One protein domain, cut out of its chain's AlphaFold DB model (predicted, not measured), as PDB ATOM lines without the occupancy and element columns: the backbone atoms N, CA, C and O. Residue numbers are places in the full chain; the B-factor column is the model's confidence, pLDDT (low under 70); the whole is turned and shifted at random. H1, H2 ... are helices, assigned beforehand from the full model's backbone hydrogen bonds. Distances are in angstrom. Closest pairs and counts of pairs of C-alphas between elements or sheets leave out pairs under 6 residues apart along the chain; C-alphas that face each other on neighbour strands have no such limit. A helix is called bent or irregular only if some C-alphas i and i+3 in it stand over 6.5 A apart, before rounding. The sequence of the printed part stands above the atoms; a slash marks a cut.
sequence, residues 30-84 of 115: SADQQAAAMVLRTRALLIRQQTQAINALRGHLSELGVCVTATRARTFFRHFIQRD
ATOM      1  N   SER A  30      51.981   1.832   6.829       93.25
ATOM      2  CA  SER A  30      52.917   2.549   5.963       93.25
ATOM      3  C   SER A  30      52.396   3.957   5.658       93.25
ATOM      4  O   SER A  30      51.191   4.226   5.762       93.25
ATOM      5  N   ALA A  31      53.299   4.851   5.245       91.81
ATOM      6  CA  ALA A  31      52.939   6.199   4.810       91.81
ATOM      7  C   ALA A  31      51.865   6.165   3.706       91.81
ATOM      8  O   ALA A  31      50.869   6.882   3.803       91.81
ATOM      9  N   ASP A  32      51.988   5.249   2.744       90.25
ATOM     10  CA  ASP A  32      51.034   5.095   1.638       90.25
ATOM     11  C   ASP A  32      49.645   4.643   2.115       90.25
ATOM     12  O   ASP A  32      48.618   5.180   1.695       90.25
ATOM     13  N   GLN A  33      49.585   3.691   3.055       90.12
ATOM     14  CA  GLN A  33      48.320   3.241   3.647       90.12
ATOM     15  C   GLN A  33      47.638   4.360   4.442       90.12
ATOM     16  O   GLN A  33      46.409   4.488   4.442       90.12
ATOM     17  N   GLN A  34      48.428   5.179   5.139       92.31
ATOM     18  CA  GLN A  34      47.920   6.337   5.859       92.31
ATOM     19  C   GLN A  34      47.426   7.424   4.898       92.31
ATOM     20  O   GLN A  34      46.336   7.954   5.126       92.31
ATOM     21  N   ALA A  35      48.155   7.694   3.814       90.69
ATOM     22  CA  ALA A  35      47.772   8.644   2.773       90.69
ATOM     23  C   ALA A  35      46.452   8.238   2.094       90.69
ATOM     24  O   ALA A  35      45.517   9.040   2.031       90.69
ATOM     25  N   ALA A  36      46.297   6.966   1.712       92.31
ATOM     26  CA  ALA A  36      45.041   6.450   1.163       92.31
ATOM     27  C   ALA A  36      43.860   6.644   2.136       92.31
ATOM     28  O   ALA A  36      42.763   7.064   1.754       92.31
ATOM     29  N   ALA A  37      44.084   6.411   3.433       92.00
ATOM     30  CA  ALA A  37      43.072   6.655   4.455       92.00
ATOM     31  C   ALA A  37      42.779   8.154   4.665       92.00
ATOM     32  O   ALA A  37      41.663   8.510   5.053       92.00
ATOM     33  N   MET A  38      43.750   9.045   4.440       94.19
ATOM     34  CA  MET A  38      43.538  10.494   4.487       94.19
ATOM     35  C   MET A  38      42.607  10.951   3.366       94.19
ATOM     36  O   MET A  38      41.651  11.662   3.662       94.19
ATOM     37  N   VAL A  39      42.782  10.466   2.133       94.44
ATOM     38  CA  VAL A  39      41.898  10.798   0.996       94.44
ATOM     39  C   VAL A  39      40.431  10.487   1.314       94.44
ATOM     40  O   VAL A  39      39.554  11.338   1.144       94.44
ATOM     41  N   LEU A  40      40.150   9.297   1.856       93.44
ATOM     42  CA  LEU A  40      38.785   8.899   2.222       93.44
ATOM     43  C   LEU A  40      38.195   9.773   3.338       93.44
ATOM     44  O   LEU A  40      37.020  10.148   3.275       93.44
ATOM     45  N   ARG A  41      38.999  10.130   4.349       94.00
ATOM     46  CA  ARG A  41      38.564  11.021   5.439       94.00
ATOM     47  C   ARG A  41      38.296  12.433   4.941       94.00
ATOM     48  O   ARG A  41      37.264  13.001   5.295       94.00
ATOM     49  N   THR A  42      39.177  12.970   4.099       93.94
ATOM     50  CA  THR A  42      39.001  14.278   3.469       93.94
ATOM     51  C   THR A  42      37.708  14.282   2.671       93.94
ATOM     52  O   THR A  42      36.828  15.086   2.960       93.94
ATOM     53  N   ARG A  43      37.495  13.309   1.776       92.31
ATOM     54  CA  ARG A  43      36.244  13.186   1.013       92.31
ATOM     55  C   ARG A  43      35.005  13.168   1.915       92.31
ATOM     56  O   ARG A  43      34.037  13.877   1.639       92.31
ATOM     57  N   ALA A  44      35.029  12.394   3.000       92.44
ATOM     58  CA  ALA A  44      33.921  12.337   3.952       92.44
ATOM     59  C   ALA A  44      33.657  13.693   4.634       92.44
ATOM     60  O   ALA A  44      32.495  14.075   4.808       92.44
ATOM     61  N   LEU A  45      34.710  14.440   4.978       93.62
ATOM     62  CA  LEU A  45      34.603  15.796   5.514       93.62
ATOM     63  C   LEU A  45      33.931  16.742   4.508       93.62
ATOM     64  O   LEU A  45      32.961  17.411   4.867       93.62
ATOM     65  N   LEU A  46      34.381  16.751   3.247       89.38
ATOM     66  CA  LEU A  46      33.831  17.655   2.226       89.38
ATOM     67  C   LEU A  46      32.358  17.342   1.929       89.38
ATOM     68  O   LEU A  46      31.552  18.259   1.773       89.38
ATOM     69  N   ILE A  47      31.970  16.062   1.909       87.44
ATOM     70  CA  ILE A  47      30.565  15.649   1.730       87.44
ATOM     71  C   ILE A  47      29.687  16.167   2.877       87.44
ATOM     72  O   ILE A  47      28.587  16.677   2.635       87.44
ATOM     73  N   ARG A  48      30.161  16.066   4.125       87.88
ATOM     74  CA  ARG A  48      29.431  16.581   5.294       87.88
ATOM     75  C   ARG A  48      29.275  18.096   5.220       87.88
ATOM     76  O   ARG A  48      28.156  18.582   5.354       87.88
ATOM     77  N   GLN A  49      30.355  18.822   4.928       88.12
ATOM     78  CA  GLN A  49      30.328  20.281   4.773       88.12
ATOM     79  C   GLN A  49      29.393  20.716   3.637       88.12
ATOM     80  O   GLN A  49      28.573  21.613   3.810       88.12
ATOM     81  N   GLN A  50      29.435  20.027   2.493       83.94
ATOM     82  CA  GLN A  50      28.526  20.280   1.376       83.94
ATOM     83  C   GLN A  50      27.057  20.070   1.766       83.94
ATOM     84  O   GLN A  50      26.196  20.860   1.379       83.94
ATOM     85  N   THR A  51      26.761  19.017   2.528       85.50
ATOM     86  CA  THR A  51      25.399  18.730   2.998       85.50
ATOM     87  C   THR A  51      24.919  19.793   3.987       85.50
ATOM     88  O   THR A  51      23.798  20.281   3.859       85.50
ATOM     89  N   GLN A  52      25.776  20.214   4.924       86.12
ATOM     90  CA  GLN A  52      25.482  21.301   5.862       86.12
ATOM     91  C   GLN A  52      25.187  22.613   5.129       86.12
ATOM     92  O   GLN A  52      24.165  23.239   5.400       86.12
ATOM     93  N   ALA A  53      26.016  22.983   4.149       83.81
ATOM     94  CA  ALA A  53      25.816  24.189   3.351       83.81
ATOM     95  C   ALA A  53      24.486  24.163   2.577       83.81
ATOM     96  O   ALA A  53      23.758  25.152   2.567       83.81
ATOM     97  N   ILE A  54      24.130  23.024   1.968       81.44
ATOM     98  CA  ILE A  54      22.839  22.853   1.279       81.44
ATOM     99  C   ILE A  54      21.670  23.001   2.258       81.44
ATOM    100  O   ILE A  54      20.683  23.652   1.923       81.44
ATOM    101  N   ASN A  55      21.765  22.412   3.449       84.69
ATOM    102  CA  ASN A  55      20.698  22.479   4.444       84.69
ATOM    103  C   ASN A  55      20.523  23.894   5.010       84.69
ATOM    104  O   ASN A  55      19.391  24.362   5.086       84.69
ATOM    105  N   ALA A  56      21.618  24.596   5.321       83.38
ATOM    106  CA  ALA A  56      21.576  25.993   5.758       83.38
ATOM    107  C   ALA A  56      20.926  26.888   4.694       83.38
ATOM    108  O   ALA A  56      19.999  27.645   4.970       83.38
ATOM    109  N   LEU A  57      21.345  26.722   3.439       80.62
ATOM    110  CA  LEU A  57      20.810  27.473   2.314       80.62
ATOM    111  C   LEU A  57      19.316  27.206   2.077       80.62
ATOM    112  O   LEU A  57      18.566  28.124   1.757       80.62
ATOM    113  N   ARG A  58      18.869  25.956   2.251       80.50
ATOM    114  CA  ARG A  58      17.440  25.616   2.214       80.50
ATOM    115  C   ARG A  58      16.664  26.291   3.342       80.50
ATOM    116  O   ARG A  58      15.584  26.794   3.063       80.50
ATOM    117  N   GLY A  59      17.212  26.340   4.559       83.00
ATOM    118  CA  GLY A  59      16.612  27.065   5.685       83.00
ATOM    119  C   GLY A  59      16.396  28.545   5.363       83.00
ATOM    120  O   GLY A  59      15.266  29.019   5.414       83.00
ATOM    121  N   HIS A  60      17.442  29.230   4.896       82.44
ATOM    122  CA  HIS A  60      17.356  30.646   4.517       82.44
ATOM    123  C   HIS A  60      16.377  30.917   3.369       82.44
ATOM    124  O   HIS A  60      15.693  31.933   3.358       82.44
ATOM    125  N   LEU A  61      16.283  30.021   2.382       78.06
ATOM    126  CA  LEU A  61      15.294  30.174   1.313       78.06
ATOM    127  C   LEU A  61      13.861  29.927   1.793       78.06
ATOM    128  O   LEU A  61      12.951  30.604   1.322       78.06
ATOM    129  N   SER A  62      13.656  29.006   2.737       80.62
ATOM    130  CA  SER A  62      12.346  28.781   3.350       80.62
ATOM    131  C   SER A  62      11.864  29.991   4.154       80.62
ATOM    132  O   SER A  62      10.681  30.306   4.081       80.62
ATOM    133  N   GLU A  63      12.761  30.718   4.832       81.00
ATOM    134  CA  GLU A  63      12.440  32.005   5.480       81.00
ATOM    135  C   GLU A  63      11.935  33.058   4.476       81.00
ATOM    136  O   GLU A  63      11.114  33.904   4.816       81.00
ATOM    137  N   LEU A  64      12.375  32.974   3.218       78.12
ATOM    138  CA  LEU A  64      11.953  33.842   2.114       78.12
ATOM    139  C   LEU A  64      10.772  33.276   1.303       78.12
ATOM    140  O   LEU A  64      10.463  33.784   0.226       78.12
ATOM    141  N   GLY A  65      10.130  32.202   1.776       79.12
ATOM    142  CA  GLY A  65       8.987  31.569   1.112       79.12
ATOM    143  C   GLY A  65       9.338  30.658  -0.073       79.12
ATOM    144  O   GLY A  65       8.443  30.171  -0.763       79.12
ATOM    145  N   VAL A  66      10.623  30.380  -0.321       75.19
ATOM    146  CA  VAL A  66      11.085  29.518  -1.420       75.19
ATOM    147  C   VAL A  66      11.407  28.113  -0.901       75.19
ATOM    148  O   VAL A  66      12.500  27.828  -0.411       75.19
ATOM    149  N   CYS A  67      10.461  27.187  -1.057       73.62
ATOM    150  CA  CYS A  67      10.629  25.794  -0.637       73.62
ATOM    151  C   CYS A  67      11.338  24.947  -1.707       73.62
ATOM    152  O   CYS A  67      10.736  24.508  -2.686       73.62
ATOM    153  N   VAL A  68      12.626  24.653  -1.500       70.25
ATOM    154  CA  VAL A  68      13.407  23.748  -2.366       70.25
ATOM    155  C   VAL A  68      13.502  22.363  -1.723       70.25
ATOM    156  O   VAL A  68      13.849  22.248  -0.548       70.25
ATOM    157  N   THR A  69      13.233  21.292  -2.473       65.81
ATOM    158  CA  THR A  69      13.375  19.902  -1.995       65.81
ATOM    159  C   THR A  69      14.827  19.413  -2.086       65.81
ATOM    160  O   THR A  69      15.573  19.823  -2.976       65.81
ATOM    161  N   ALA A  70      15.249  18.515  -1.181       62.16
ATOM    162  CA  ALA A  70      16.640  18.035  -1.079       62.16
ATOM    163  C   ALA A  70      17.192  17.502  -2.414       62.16
ATOM    164  O   ALA A  70      18.303  17.840  -2.818       62.16
ATOM    165  N   THR A  71      16.373  16.722  -3.124       62.44
ATOM    166  CA  THR A  71      16.715  16.079  -4.398       62.44
ATOM    167  C   THR A  71      16.977  17.091  -5.514       62.44
ATOM    168  O   THR A  71      17.846  16.874  -6.354       62.44
ATOM    169  N   ARG A  72      16.272  18.232  -5.514       60.28
ATOM    170  CA  ARG A  72      16.438  19.286  -6.530       60.28
ATOM    171  C   ARG A  72      17.379  20.403  -6.103       60.28
ATOM    172  O   ARG A  72      17.827  21.151  -6.963       60.28
ATOM    173  N   ALA A  73      17.750  20.484  -4.827       61.81
ATOM    174  CA  ALA A  73      18.601  21.537  -4.283       61.81
ATOM    175  C   ALA A  73      19.950  21.665  -5.014       61.81
ATOM    176  O   ALA A  73      20.340  22.763  -5.403       61.81
ATOM    177  N   ARG A  74      20.649  20.554  -5.301       62.31
ATOM    178  CA  ARG A  74      21.949  20.601  -6.010       62.31
ATOM    179  C   ARG A  74      21.850  21.256  -7.393       62.31
ATOM    180  O   ARG A  74      22.717  22.062  -7.738       62.31
ATOM    181  N   THR A  75      20.812  20.919  -8.159       62.69
ATOM    182  CA  THR A  75      20.566  21.441  -9.515       62.69
ATOM    183  C   THR A  75      19.980  22.849  -9.477       62.69
ATOM    184  O   THR A  75      20.413  23.709 -10.246       62.69
ATOM    185  N   PHE A  76      19.058  23.098  -8.544       64.38
ATOM    186  CA  PHE A  76      18.431  24.394  -8.297       64.38
ATOM    187  C   PHE A  76      19.480  25.445  -7.938       64.38
ATOM    188  O   PHE A  76      19.545  26.477  -8.590       64.38
ATOM    189  N   PHE A  77      20.393  25.151  -7.005       63.19
ATOM    190  CA  PHE A  77      21.448  26.090  -6.615       63.19
ATOM    191  C   PHE A  77      22.476  26.349  -7.709       63.19
ATOM    192  O   PHE A  77      22.983  27.460  -7.814       63.19
ATOM    193  N   ARG A  78      22.778  25.355  -8.554       61.56
ATOM    194  CA  ARG A  78      23.644  25.574  -9.721       61.56
ATOM    195  C   ARG A  78      23.021  26.592 -10.683       61.56
ATOM    196  O   ARG A  78      23.732  27.464 -11.159       61.56
ATOM    197  N   HIS A  79      21.715  26.499 -10.931       60.53
ATOM    198  CA  HIS A  79      21.014  27.411 -11.836       60.53
ATOM    199  C   HIS A  79      20.704  28.767 -11.195       60.53
ATOM    200  O   HIS A  79      20.824  29.775 -11.875       60.53
ATOM    201  N   PHE A  80      20.349  28.808  -9.910       61.72
ATOM    202  CA  PHE A  80      20.009  30.040  -9.193       61.72
ATOM    203  C   PHE A  80      21.226  30.956  -8.997       61.72
ATOM    204  O   PHE A  80      21.099  32.160  -9.145       61.72
ATOM    205  N   ILE A  81      22.419  30.391  -8.755       56.78
ATOM    206  CA  ILE A  81      23.674  31.164  -8.690       56.78
ATOM    207  C   ILE A  81      24.133  31.633 -10.087       56.78
ATOM    208  O   ILE A  81      24.761  32.676 -10.199       56.78
ATOM    209  N   GLN A  82      23.858  30.870 -11.157       53.97
ATOM    210  CA  GLN A  82      24.316  31.193 -12.523       53.97
ATOM    211  C   GLN A  82      23.322  32.025 -13.352       53.97
ATOM    212  O   GLN A  82      23.717  32.591 -14.367       53.97
ATOM    213  N   ARG A  83      22.043  32.094 -12.969       49.94
ATOM    214  CA  ARG A  83      21.005  32.891 -13.643       49.94
ATOM    215  C   ARG A  83      20.511  33.999 -12.715       49.94
ATOM    216  O   ARG A  83      19.369  33.969 -12.263       49.94
ATOM    217  N   ASP A  84      21.359  34.991 -12.468       48.03
ATOM    218  CA  ASP A  84      20.927  36.281 -11.925       48.03
ATOM    219  C   ASP A  84      19.949  36.935 -12.918       48.03
ATOM    220  O   ASP A  84      20.350  37.494 -13.936       48.03
TER     221      ASP A  84
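Overview. This is residues 30 to 84 of the 115 residues of the protein "Transposase" of Mesorhizobium plurifarium (UniProt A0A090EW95). One long helix, H1, makes the length of the domain, and after its last residue, Glu 63, the backbone folds back through residues 64 to 69 into a short helix, H2, set crosswise to H1. The first part of H1, within residues 30 to 49, sticks out as a bare arm, and the end of H2 with the last residues, 78 to 84, sticks out to the side. The printed part has 55 residues with two named helices, H1 then H2, and no named strand; the class is all helix. The whole is extended, with a radius of gyration of the C-alphas of 16.1 A and spans of 53 by 21 by 16 A.

Along the chain. H1 holds residues 31 to 63 and measures 48.0 A from C-alpha 31 at (52.939, 6.199, 4.810) to C-alpha 63 at (12.440, 32.005, 5.480). H2 holds residues 70 to 82 and measures 19.1 A, ending with C-alpha 82 at (24.316, 31.193, -12.523). H2 is irregular: C-alphas 71 and 74 are 7.1 A apart, and its line is a rough one.

Arrangement. H1 and H2 only just touch, with 3 pairs of C-alphas within 8 A. H1 touches H2 with residues 54 to 58 alone, and H2 touches H1 with residues 73 to 74 alone; the closest C-alphas of the two helices are those of Ile 54 and Ala 73, 7.1 A apart. The lines of the two helices are about perpendicular, at 82 degrees. In H1 every O i to N i+4 pair is within hydrogen-bond range; in H2 this holds for 7 of 9.

Size, cuts and confidence. The two C-alphas farthest apart are those of Ser 30 and Gly 65, at 52.9 A. The printed part has no cut, and the link from H1 to H2, 6 residues, is short. The mean pLDDT of the printed part is 78.6; residues 69 to 84 are under 70.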